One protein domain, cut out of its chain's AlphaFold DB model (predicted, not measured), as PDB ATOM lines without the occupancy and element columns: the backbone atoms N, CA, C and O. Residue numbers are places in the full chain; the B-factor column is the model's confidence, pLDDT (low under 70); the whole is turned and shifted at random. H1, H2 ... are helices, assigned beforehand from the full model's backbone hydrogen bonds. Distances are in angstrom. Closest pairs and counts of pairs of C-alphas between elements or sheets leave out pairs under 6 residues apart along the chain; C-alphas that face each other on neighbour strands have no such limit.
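Overview. This is residues 4 to 88 of the 109 residues of an uncharacterized protein of Lachnospiraceae bacterium (UniProt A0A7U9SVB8). Four longer helices and one short one form a compact ring, in which each helix touches the next along the chain and H5 comes back to touch H1. H2 and H3 lie side by side as a helical hairpin with a wide loop between them, while the long H5 runs steeply to both, and its last residues, 83 to 88, stick out of the body. H1 packs on H2 and H5, and the short H4 packs on H3 and the early part of H5. The printed part has 85 residues with five named helices, H1 to H5 in that order, and no named strand; the class is all helix. The whole is compact, with a radius of gyration of the C-alphas of 12.0 A, and spans 35 by 25 by 23 A.

Along the chain. H1 holds residues 4 to 16, starting at C-alpha 4 (130.324, 154.291, 129.736), and is 18.3 A long from first to last C-alpha. H2, residues 18 to 32, measures 21.3 A. H3, residues 45 to 57, measures 18.5 A and begins at C-alpha 45 (107.544, 155.238, 119.099). H4 has four residues, 62 to 65, and measures 4.9 A. H5, residues 68 to 88, is the longest at 30.4 A and ends at C-alpha 88 (128.218, 137.556, 142.915).

Arrangement. H1 touches H2 with residues 10 to 14 alone, at a steep tilt of 58 degrees, opposite ways; the closest C-alphas are those of Thr 14 and Phe 21, 5.5 A apart. With residues 6 to 10 alone H1 touches H5, at a steep tilt of 60 degrees, the same way; the closest C-alphas, of Met 7 and Ala 77, are 6.1 A apart. H2 and H3 touch as a hairpin, opposite ways at a shallow tilt of 25 degrees, with the C-alphas of Ala 27 and Leu 51 closest at 7.2 A. The helix packing is mostly crossed, the helices meeting at steep tilts, but only just: 1 of 3 tilted pairs that touch is shallow. H3 touches H4 with residues 51 to 56 alone, and the closest C-alphas are those of Arg 52 and Cys 65, 6.2 A apart. H4 and H5 touch only at the corner, where the C-alphas of Cys 65 and Val 71 are closest at 5.5 A. H2 and H5 are close but not clearly touching, at a steep tilt of 66 degrees, opposite ways, with the C-alphas of Arg 25 and Val 78 closest at 6.7 A. H1 and H3 are apart, as are H2 and H4. In H1, H2, H3 and H5 every O i to N i+4 pair is within hydrogen-bond range; H4 is too short for such a pair, and its 1 pair of O i to N i+3 is within range.

Size, cuts and confidence. The two C-alphas farthest apart, of Asp 45 and Ser 88, are 36.2 A apart. The printed part has no cut. The link from H2 to H3, residues 33 to 44, is long, and the other three links are tight. The mean pLDDT of the printed part is 85.5; it is under 70 in residues 83 to 88, which belong to H5 and stand free.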
ATOM      1  N   ARG A   4     129.539 154.144 128.504       81.38
ATOM      2  CA  ARG A   4     130.324 154.291 129.736       81.38
ATOM      3  C   ARG A   4     129.745 155.362 130.657       81.38
ATOM      4  O   ARG A   4     129.538 155.097 131.835       81.38
ATOM      5  N   GLU A   5     129.443 156.532 130.105       85.38
ATOM      6  CA  GLU A   5     128.832 157.645 130.835       85.38
ATOM      7  C   GLU A   5     127.478 157.232 131.430       85.38
ATOM      8  O   GLU A   5     127.187 157.476 132.599       85.38
ATOM      9  N   LEU A   6     126.681 156.509 130.645       85.19
ATOM     10  CA  LEU A   6     125.371 156.012 131.051       85.19
ATOM     11  C   LEU A   6     125.487 154.971 132.181       85.19
ATOM     12  O   LEU A   6     124.728 155.002 133.150       85.19
ATOM     13  N   MET A   7     126.488 154.090 132.115       83.56
ATOM     14  CA  MET A   7     126.787 153.133 133.182       83.56
ATOM     15  C   MET A   7     127.222 153.831 134.480       83.56
ATOM     16  O   MET A   7     126.813 153.416 135.566       83.56
ATOM     17  N   GLU A   8     128.023 154.894 134.391       87.31
ATOM     18  CA  GLU A   8     128.401 155.708 135.550       87.31
ATOM     19  C   GLU A   8     127.182 156.395 136.173       87.31
ATOM     20  O   GLU A   8     127.019 156.342 137.394       87.31
ATOM     21  N   GLN A   9     126.282 156.953 135.356       86.19
ATOM     22  CA  GLN A   9     125.028 157.540 135.836       86.19
ATOM     23  C   GLN A   9     124.145 156.505 136.543       86.19
ATOM     24  O   GLN A   9     123.649 156.779 137.632       86.19
ATOM     25  N   ILE A  10     123.999 155.295 135.993       84.25
ATOM     26  CA  ILE A  10     123.241 154.209 136.638       84.25
ATOM     27  C   ILE A  10     123.887 153.784 137.959       84.25
ATOM     28  O   ILE A  10     123.183 153.546 138.942       84.25
ATOM     29  N   ASN A  11     125.216 153.678 138.006       84.75
ATOM     30  CA  ASN A  11     125.927 153.306 139.229       84.75
ATOM     31  C   ASN A  11     125.744 154.360 140.327       84.75
ATOM     32  O   ASN A  11     125.488 153.989 141.475       84.75
ATOM     33  N   ARG A  12     125.812 155.650 139.973       86.88
ATOM     34  CA  ARG A  12     125.508 156.756 140.893       86.88
ATOM     35  C   ARG A  12     124.056 156.700 141.347       86.88
ATOM     36  O   ARG A  12     123.818 156.573 142.538       86.88
ATOM     37  N   LEU A  13     123.106 156.620 140.410       85.06
ATOM     38  CA  LEU A  13     121.673 156.514 140.705       85.06
ATOM     39  C   LEU A  13     121.376 155.361 141.670       85.06
ATOM     40  O   LEU A  13     120.593 155.520 142.597       85.06
ATOM     41  N   THR A  14     122.019 154.209 141.481       83.00
ATOM     42  CA  THR A  14     121.812 153.053 142.358       83.00
ATOM     43  C   THR A  14     122.408 153.251 143.752       83.00
ATOM     44  O   THR A  14     121.870 152.721 144.719       83.00
ATOM     45  N   THR A  15     123.526 153.971 143.855       84.56
ATOM     46  CA  THR A  15     124.187 154.260 145.136       84.56
ATOM     47  C   THR A  15     123.404 155.312 145.918       84.56
ATOM     48  O   THR A  15     123.159 155.130 147.105       84.56
ATOM     49  N   ASP A  16     122.967 156.367 145.232       86.94
ATOM     50  CA  ASP A  16     122.264 157.502 145.826       86.94
ATOM     51  C   ASP A  16     120.811 157.148 146.160       86.94
ATOM     52  O   ASP A  16     120.289 157.514 147.212       86.94
ATOM     53  N   ASN A  17     120.136 156.431 145.257       85.00
ATOM     54  CA  ASN A  17     118.745 156.039 145.417       85.00
ATOM     55  C   ASN A  17     118.445 154.694 144.719       85.00
ATOM     56  O   ASN A  17     117.939 154.662 143.588       85.00
ATOM     57  N   PRO A  18     118.686 153.556 145.396       86.12
ATOM     58  CA  PRO A  18     118.470 152.232 144.814       86.12
ATOM     59  C   PRO A  18     117.010 151.981 144.412       86.12
ATOM     60  O   PRO A  18     116.760 151.206 143.489       86.12
ATOM     61  N   ALA A  19     116.043 152.663 145.037       89.06
ATOM     62  CA  ALA A  19     114.635 152.547 144.668       89.06
ATOM     63  C   ALA A  19     114.366 153.078 143.250       89.06
ATOM     64  O   ALA A  19     113.575 152.477 142.523       89.06
ATOM     65  N   LYS A  20     115.063 154.137 142.806       88.31
ATOM     66  CA  LYS A  20     114.953 154.629 141.419       88.31
ATOM     67  C   LYS A  20     115.481 153.606 140.414       88.31
ATOM     68  O   LYS A  20     114.856 153.390 139.383       88.31
ATOM     69  N   PHE A  21     116.584 152.924 140.727       87.75
ATOM     70  CA  PHE A  21     117.089 151.840 139.877       87.75
ATOM     71  C   PHE A  21     116.093 150.674 139.771       87.75
ATOM     72  O   PHE A  21     115.878 150.151 138.679       87.75
ATOM     73  N   ILE A  22     115.455 150.293 140.886       87.88
ATOM     74  CA  ILE A  22     114.412 149.255 140.895       87.88
ATOM     75  C   ILE A  22     113.233 149.670 140.008       87.88
ATOM     76  O   ILE A  22     112.825 148.883 139.162       87.88
ATOM     77  N   ARG A  23     112.761 150.918 140.107       90.88
ATOM     78  CA  ARG A  23     111.681 151.440 139.250       90.88
ATOM     79  C   ARG A  23     112.040 151.430 137.765       90.88
ATOM     80  O   ARG A  23     111.222 151.010 136.959       90.88
ATOM     81  N   ILE A  24     113.266 151.821 137.400       90.00
ATOM     82  CA  ILE A  24     113.747 151.729 136.007       90.00
ATOM     83  C   ILE A  24     113.679 150.282 135.513       90.00
ATOM     84  O   ILE A  24     113.197 150.026 134.411       90.00
ATOM     85  N   ARG A  25     114.165 149.331 136.318       88.56
ATOM     86  CA  ARG A  25     114.113 147.907 135.973       88.56
ATOM     87  C   ARG A  25     112.671 147.438 135.803       88.56
ATOM     88  O   ARG A  25     112.371 146.810 134.798       88.56
ATOM     89  N   ASP A  26     111.802 147.753 136.755       89.75
ATOM     90  CA  ASP A  26     110.407 147.313 136.740       89.75
ATOM     91  C   ASP A  26     109.644 147.941 135.561       89.75
ATOM     92  O   ASP A  26     108.853 147.263 134.913       89.75
ATOM     93  N   ALA A  27     109.952 149.191 135.196       90.75
ATOM     94  CA  ALA A  27     109.425 149.835 133.995       90.75
ATOM     95  C   ALA A  27     109.825 149.090 132.712       90.75
ATOM     96  O   ALA A  27     109.000 148.956 131.810       90.75
ATOM     97  N   PHE A  28     111.062 148.591 132.623       90.44
ATOM     98  CA  PHE A  28     111.498 147.775 131.489       90.44
ATOM     99  C   PHE A  28     110.885 146.377 131.488       90.44
ATOM    100  O   PHE A  28     110.456 145.917 130.432       90.44
ATOM    101  N   ASP A  29     110.840 145.714 132.644       88.12
ATOM    102  CA  ASP A  29     110.254 144.380 132.777       88.12
ATOM    103  C   ASP A  29     108.749 144.415 132.428       88.12
ATOM    104  O   ASP A  29     108.274 143.516 131.739       88.12
ATOM    105  N   GLU A  30     108.018 145.470 132.813       87.81
ATOM    106  CA  GLU A  30     106.604 145.651 132.454       87.81
ATOM    107  C   GLU A  30     106.409 146.058 130.989       87.81
ATOM    108  O   GLU A  30     105.539 145.518 130.317       87.81
ATOM    109  N   MET A  31     107.212 146.996 130.470       86.94
ATOM    110  CA  MET A  31     107.077 147.436 129.077       86.94
ATOM    111  C   MET A  31     107.379 146.330 128.073       86.94
ATOM    112  O   MET A  31     106.725 146.251 127.037       86.94
ATOM    113  N   PHE A  32     108.417 145.542 128.339       85.62
ATOM    114  CA  PHE A  32     108.916 144.560 127.387       85.62
ATOM    115  C   PHE A  32     108.496 143.138 127.738       85.62
ATOM    116  O   PHE A  32     108.804 142.232 126.973       85.62
ATOM    117  N   GLU A  33     107.798 142.922 128.856       83.06
ATOM    118  CA  GLU A  33     107.263 141.619 129.283       83.06
ATOM    119  C   GLU A  33     108.319 140.492 129.249       83.06
ATOM    120  O   GLU A  33     108.055 139.350 128.878       83.06
ATOM    121  N   GLY A  34     109.572 140.815 129.581       73.75
ATOM    122  CA  GLY A  34     110.694 139.869 129.518       73.75
ATOM    123  C   GLY A  34     111.238 139.582 128.109       73.75
ATOM    124  O   GLY A  34     112.161 138.774 127.963       73.75
ATOM    125  N   ARG A  35     110.736 140.256 127.068       82.44
ATOM    126  CA  ARG A  35     111.321 140.249 125.724       82.44
ATOM    127  C   ARG A  35     112.712 140.860 125.765       82.44
ATOM    128  O   ARG A  35     112.916 141.970 126.254       82.44
ATOM    129  N   ASN A  36     113.670 140.166 125.158       79.50
ATOM    130  CA  ASN A  36     115.000 140.722 124.995       79.50
ATOM    131  C   ASN A  36     115.037 141.687 123.804       79.50
ATOM    132  O   ASN A  36     114.788 141.291 122.661       79.50
ATOM    133  N   ILE A  37     115.340 142.953 124.073       86.62
ATOM    134  CA  ILE A  37     115.510 143.964 123.033       86.62
ATOM    135  C   ILE A  37     116.925 143.878 122.476       86.62
ATOM    136  O   ILE A  37     117.897 144.052 123.205       86.62
ATOM    137  N   ASN A  38     117.029 143.628 121.171       86.56
ATOM    138  CA  ASN A  38     118.310 143.434 120.485       86.56
ATOM    139  C   ASN A  38     118.841 144.712 119.810       86.56
ATOM    140  O   ASN A  38     119.998 144.754 119.390       86.56
ATOM    141  N   SER A  39     118.012 145.752 119.669       89.44
ATOM    142  CA  SER A  39     118.393 147.028 119.051       89.44
ATOM    143  C   SER A  39     117.435 148.161 119.429       89.44
ATOM    144  O   SER A  39     116.300 147.919 119.834       89.44
ATOM    145  N   ALA A  40     117.867 149.410 119.232       89.25
ATOM    146  CA  ALA A  40     117.022 150.592 119.424       89.25
ATOM    147  C   ALA A  40     115.797 150.612 118.490       89.25
ATOM    148  O   ALA A  40     114.730 151.068 118.886       89.25
ATOM    149  N   ASN A  41     115.928 150.057 117.281       90.88
ATOM    150  CA  ASN A  41     114.839 149.977 116.299       90.88
ATOM    151  C   ASN A  41     113.730 148.998 116.706       90.88
ATOM    152  O   ASN A  41     112.642 149.049 116.146       90.88
ATOM    153  N   ALA A  42     113.996 148.102 117.661       88.69
ATOM    154  CA  ALA A  42     112.974 147.220 118.211       88.69
ATOM    155  C   ALA A  42     112.068 147.926 119.238       88.69
ATOM    156  O   ALA A  42     111.096 147.322 119.676       88.69
ATOM    157  N   ILE A  43     112.376 149.177 119.603       91.12
ATOM    158  CA  ILE A  43     111.536 150.030 120.443       91.12
ATOM    159  C   ILE A  43     110.666 150.883 119.515       91.12
ATOM    160  O   ILE A  43     111.170 151.723 118.762       91.12
ATOM    161  N   SER A  44     109.355 150.678 119.567       90.44
ATOM    162  CA  SER A  44     108.391 151.507 118.849       90.44
ATOM    163  C   SER A  44     108.274 152.902 119.464       90.44
ATOM    164  O   SER A  44     108.544 153.121 120.644       90.44
ATOM    165  N   ASP A  45     107.805 153.859 118.671       91.00
ATOM    166  CA  ASP A  45     107.544 155.238 119.099       91.00
ATOM    167  C   ASP A  45     106.568 155.278 120.280       91.00
ATOM    168  O   ASP A  45     106.762 156.022 121.239       91.00
ATOM    169  N   ARG A  46     105.548 154.411 120.242       91.19
ATOM    170  CA  ARG A  46     104.562 154.281 121.316       91.19
ATOM    171  C   ARG A  46     105.206 153.792 122.608       91.19
ATOM    172  O   ARG A  46     104.912 154.351 123.658       91.19
ATOM    173  N   GLU A  47     106.054 152.768 122.546       91.31
ATOM    174  CA  GLU A  47     106.791 152.262 123.712       91.31
ATOM    175  C   GLU A  47     107.734 153.328 124.268       91.31
ATOM    176  O   GLU A  47     107.753 153.569 125.472       91.31
ATOM    177  N   TYR A  48     108.465 154.020 123.393       92.19
ATOM    178  CA  TYR A  48     109.368 155.093 123.789       92.19
ATOM    179  C   TYR A  48     108.645 156.215 124.551       92.19
ATOM    180  O   TYR A  48     109.069 156.584 125.647       92.19
ATOM    181  N   GLU A  49     107.521 156.714 124.030       92.94
ATOM    182  CA  GLU A  49     106.737 157.754 124.710       92.94
ATOM    183  C   GLU A  49     106.118 157.256 126.023       92.94
ATOM    184  O   GLU A  49     106.085 157.984 127.019       92.94
ATOM    185  N   ARG A  50     105.692 155.989 126.074       91.75
ATOM    186  CA  ARG A  50     105.177 155.379 127.307       91.75
ATOM    187  C   ARG A  50     106.253 155.312 128.391       91.75
ATOM    188  O   ARG A  50     105.988 155.686 129.533       91.75
ATOM    189  N   LEU A  51     107.466 154.891 128.030       91.81
ATOM    190  CA  LEU A  51     108.608 154.854 128.941       91.81
ATOM    191  C   LEU A  51     108.958 156.260 129.436       91.81
ATOM    192  O   LEU A  51     109.189 156.462 130.627       91.81
ATOM    193  N   ARG A  52     108.938 157.244 128.535       92.31
ATOM    194  CA  ARG A  52     109.210 158.644 128.863       92.31
ATOM    195  C   ARG A  52     108.197 159.215 129.855       92.31
ATOM    196  O   ARG A  52     108.600 159.914 130.785       92.31
ATOM    197  N   SER A  53     106.909 158.914 129.679       92.12
ATOM    198  CA  SER A  53     105.866 159.292 130.642       92.12
ATOM    199  C   SER A  53     106.142 158.671 132.005       92.12
ATOM    200  O   SER A  53     106.191 159.376 133.005       92.12
ATOM    201  N   ARG A  54     106.436 157.370 132.031       91.31
ATOM    202  CA  ARG A  54     106.700 156.646 133.273       91.31
ATOM    203  C   ARG A  54     107.926 157.167 134.014       91.31
ATOM    204  O   ARG A  54     107.890 157.319 135.226       91.31
ATOM    205  N   PHE A  55     108.991 157.516 133.291       91.19
ATOM    206  CA  PHE A  55     110.175 158.128 133.896       91.19
ATOM    207  C   PHE A  55     109.842 159.469 134.554       91.19
ATOM    208  O   PHE A  55     110.399 159.778 135.601       91.19
ATOM    209  N   ARG A  56     108.916 160.247 133.982       90.38
ATOM    210  CA  ARG A  56     108.435 161.484 134.604       90.38
ATOM    211  C   ARG A  56     107.636 161.197 135.878       90.38
ATOM    212  O   ARG A  56     107.878 161.857 136.882       90.38
ATOM    213  N   ASP A  57     106.742 160.214 135.842       90.94
ATOM    214  CA  ASP A  57     105.903 159.835 136.988       90.94
ATOM    215  C   ASP A  57     106.737 159.281 138.159       90.94
ATOM    216  O   ASP A  57     106.440 159.525 139.327       90.94
ATOM    217  N   ASP A  58     107.829 158.581 137.844       87.31
ATOM    218  CA  ASP A  58     108.755 157.987 138.810       87.31
ATOM    219  C   ASP A  58     109.904 158.916 139.249       87.31
ATOM    220  O   ASP A  58     110.794 158.482 139.989       87.31
ATOM    221  N   ASP A  59     109.904 160.182 138.811       87.69
ATOM    222  CA  ASP A  59     110.977 161.156 139.073       87.69
ATOM    223  C   ASP A  59     112.372 160.633 138.648       87.69
ATOM    224  O   ASP A  59     113.408 160.836 139.294       87.69
ATOM    225  N   ILE A  60     112.413 159.888 137.544       87.81
ATOM    226  CA  ILE A  60     113.641 159.395 136.926       87.81
ATOM    227  C   ILE A  60     114.161 160.465 135.953       87.81
ATOM    228  O   ILE A  60     113.395 160.987 135.138       87.81
ATOM    229  N   PRO A  61     115.472 160.779 135.968       88.12
ATOM    230  CA  PRO A  61     116.042 161.759 135.055       88.12
ATOM    231  C   PRO A  61     115.759 161.427 133.584       88.12
ATOM    232  O   PRO A  61     116.206 160.406 133.060       88.12
ATOM    233  N   LEU A  62     115.080 162.340 132.883       88.44
ATOM    234  CA  LEU A  62     114.802 162.199 131.449       88.44
ATOM    235  C   LEU A  62     116.072 162.245 130.584       88.44
ATOM    236  O   LEU A  62     116.017 161.863 129.419       88.44
ATOM    237  N   SER A  63     117.225 162.636 131.141       87.06
ATOM    238  CA  SER A  63     118.536 162.481 130.493       87.06
ATOM    239  C   SER A  63     118.822 161.026 130.096       87.06
ATOM    240  O   SER A  63     119.479 160.783 129.083       87.06
ATOM    241  N   LEU A  64     118.266 160.067 130.846       86.50
ATOM    242  CA  LEU A  64     118.345 158.628 130.591       86.50
ATOM    243  C   LEU A  64     117.339 158.144 129.525       86.50
ATOM    244  O   LEU A  64     117.397 156.991 129.103       86.50
ATOM    245  N   CYS A  65     116.434 159.013 129.065       89.75
ATOM    246  CA  CYS A  65     115.390 158.727 128.078       89.75
ATOM    247  C   CYS A  65     115.312 159.850 127.022       89.75
ATOM    248  O   CYS A  65     114.263 160.452 126.794       89.75
ATOM    249  N   THR A  66     116.457 160.172 126.411       89.88
ATOM    250  CA  THR A  66     116.595 161.248 125.406       89.88
ATOM    251  C   THR A  66     116.384 160.787 123.968       89.88
ATOM    252  O   THR A  66     115.933 161.570 123.135       89.88
ATOM    253  N   SER A  67     116.710 159.528 123.673       91.44
ATOM    254  CA  SER A  67     116.485 158.889 122.377       91.44
ATOM    255  C   SER A  67     116.300 157.382 122.552       91.44
ATOM    256  O   SER A  67     116.604 156.830 123.616       91.44
ATOM    257  N   ARG A  68     115.837 156.691 121.503       91.62
ATOM    258  CA  ARG A  68     115.715 155.223 121.513       91.62
ATOM    259  C   ARG A  68     117.067 154.544 121.685       91.62
ATOM    260  O   ARG A  68     117.147 153.530 122.372       91.62
ATOM    261  N   GLU A  69     118.136 155.108 121.122       90.62
ATOM    262  CA  GLU A  69     119.493 154.607 121.345       90.62
ATOM    263  C   GLU A  69     119.882 154.711 122.817       90.62
ATOM    264  O   GLU A  69     120.381 153.736 123.378       90.62
ATOM    265  N   THR A  70     119.615 155.851 123.462       90.62
ATOM    266  CA  THR A  70     119.887 156.031 124.895       90.62
ATOM    267  C   THR A  70     119.104 155.017 125.731       90.62
ATOM    268  O   THR A  70     119.687 154.360 126.592       90.62
ATOM    269  N   VAL A  71     117.816 154.817 125.435       91.38
ATOM    270  CA  VAL A  71     116.969 153.827 126.122       91.38
ATOM    271  C   VAL A  71     117.492 152.405 125.917       91.38
ATOM    272  O   VAL A  71     117.555 151.625 126.865       91.38
ATOM    273  N   TYR A  72     117.924 152.062 124.704       91.31
ATOM    274  CA  TYR A  72     118.506 150.754 124.424       91.31
ATOM    275  C   TYR A  72     119.820 150.529 125.189       91.31
ATOM    276  O   TYR A  72     120.034 149.460 125.767       91.31
ATOM    277  N   GLN A  73     120.695 151.537 125.257       90.06
ATOM    278  CA  GLN A  73     121.923 151.456 126.056       90.06
ATOM    279  C   GLN A  73     121.623 151.349 127.558       90.06
ATOM    280  O   GLN A  73     122.278 150.571 128.255       90.06
ATOM    281  N   LEU A  74     120.610 152.067 128.047       90.62
ATOM    282  CA  LEU A  74     120.114 151.964 129.418       90.62
ATOM    283  C   LEU A  74     119.616 150.546 129.725       90.62
ATOM    284  O   LEU A  74     120.056 149.946 130.706       90.62
ATOM    285  N   TYR A  75     118.783 149.974 128.853       90.25
ATOM    286  CA  TYR A  75     118.307 148.594 128.964       90.25
ATOM    287  C   TYR A  75     119.475 147.597 129.054       90.25
ATOM    288  O   TYR A  75     119.522 146.760 129.962       90.25
ATOM    289  N   LYS A  76     120.483 147.727 128.178       88.88
ATOM    290  CA  LYS A  76     121.696 146.893 128.233       88.88
ATOM    291  C   LYS A  76     122.431 147.021 129.562       88.88
ATOM    292  O   LYS A  76     122.861 146.009 130.113       88.88
ATOM    293  N   ALA A  77     122.598 148.238 130.069       87.06
ATOM    294  CA  ALA A  77     123.316 148.479 131.313       87.06
ATOM    295  C   ALA A  77     122.572 147.903 132.534       87.06
ATOM    296  O   ALA A  77     123.200 147.281 133.396       87.06
ATOM    297  N   VAL A  78     121.238 148.015 132.570       87.69
ATOM    298  CA  VAL A  78     120.387 147.373 133.587       87.69
ATOM    299  C   VAL A  78     120.548 145.849 133.544       87.69
ATOM    300  O   VAL A  78     120.816 145.226 134.576       87.69
ATOM    301  N   ASN A  79     120.485 145.242 132.353       85.06
ATOM    302  CA  ASN A  79     120.671 143.796 132.186       85.06
ATOM    303  C   ASN A  79     122.085 143.321 132.541       85.06
ATOM    304  O   ASN A  79     122.249 142.304 133.213       85.06
ATOM    305  N   GLN A  80     123.121 144.060 132.141       82.81
ATOM    306  CA  GLN A  80     124.505 143.732 132.483       82.81
ATOM    307  C   GLN A  80     124.710 143.722 134.002       82.81
ATOM    308  O   GLN A  80     125.382 142.837 134.536       82.81
ATOM    309  N   ARG A  81     124.100 144.677 134.709       77.94
ATOM    310  CA  ARG A  81     124.158 144.754 136.169       77.94
ATOM    311  C   ARG A  81     123.405 143.599 136.830       77.94
ATOM    312  O   ARG A  81     123.963 142.964 137.718       77.94
ATOM    313  N   ARG A  82     122.225 143.228 136.315       72.69
ATOM    314  CA  ARG A  82     121.472 142.029 136.745       72.69
ATOM    315  C   ARG A  82     122.316 140.754 136.640       72.69
ATOM    316  O   ARG A  82     122.318 139.932 137.556       72.69
ATOM    317  N   THR A  83     123.065 140.599 135.549       68.75
ATOM    318  CA  THR A  83     123.980 139.464 135.354       68.75
ATOM    319  C   THR A  83     125.169 139.515 136.317       68.75
ATOM    320  O   THR A  83     125.567 138.482 136.855       68.75
ATOM    321  N   ARG A  84     125.711 140.708 136.593       65.56
ATOM    322  CA  ARG A  84     126.816 140.899 137.545       65.56
ATOM    323  C   ARG A  84     126.410 140.558 138.983       65.56
ATOM    324  O   ARG A  84     127.162 139.869 139.666       65.56
ATOM    325  N   ASP A  85     125.216 140.965 139.408       58.53
ATOM    326  CA  ASP A  85     124.688 140.635 140.737       58.53
ATOM    327  C   ASP A  85     124.381 139.134 140.869       58.53
ATOM    328  O   ASP A  85     124.668 138.531 141.905       58.53
ATOM    329  N   ARG A  86     123.918 138.476 139.792       52.56
ATOM    330  CA  ARG A  86     123.769 137.007 139.753       52.56
ATOM    331  C   ARG A  86     125.105 136.257 139.827       52.56
ATOM    332  O   ARG A  86     125.161 135.202 140.450       52.56
ATOM    333  N   GLY A  87     126.180 136.799 139.254       46.75
ATOM    334  CA  GLY A  87     127.532 136.225 139.352       46.75
ATOM    335  C   GLY A  87     128.193 136.384 140.730       46.75
ATOM    336  O   GLY A  87     129.132 135.657 141.054       46.75
ATOM    337  N   SER A  88     127.695 137.301 141.565       44.19
ATOM    338  CA  SER A  88     128.218 137.556 142.915       44.19
ATOM    339  C   SER A  88     127.629 136.620 143.984       44.19
ATOM    340  O   SER A  88     128.214 136.443 145.049       44.19
TER     341      SER A  88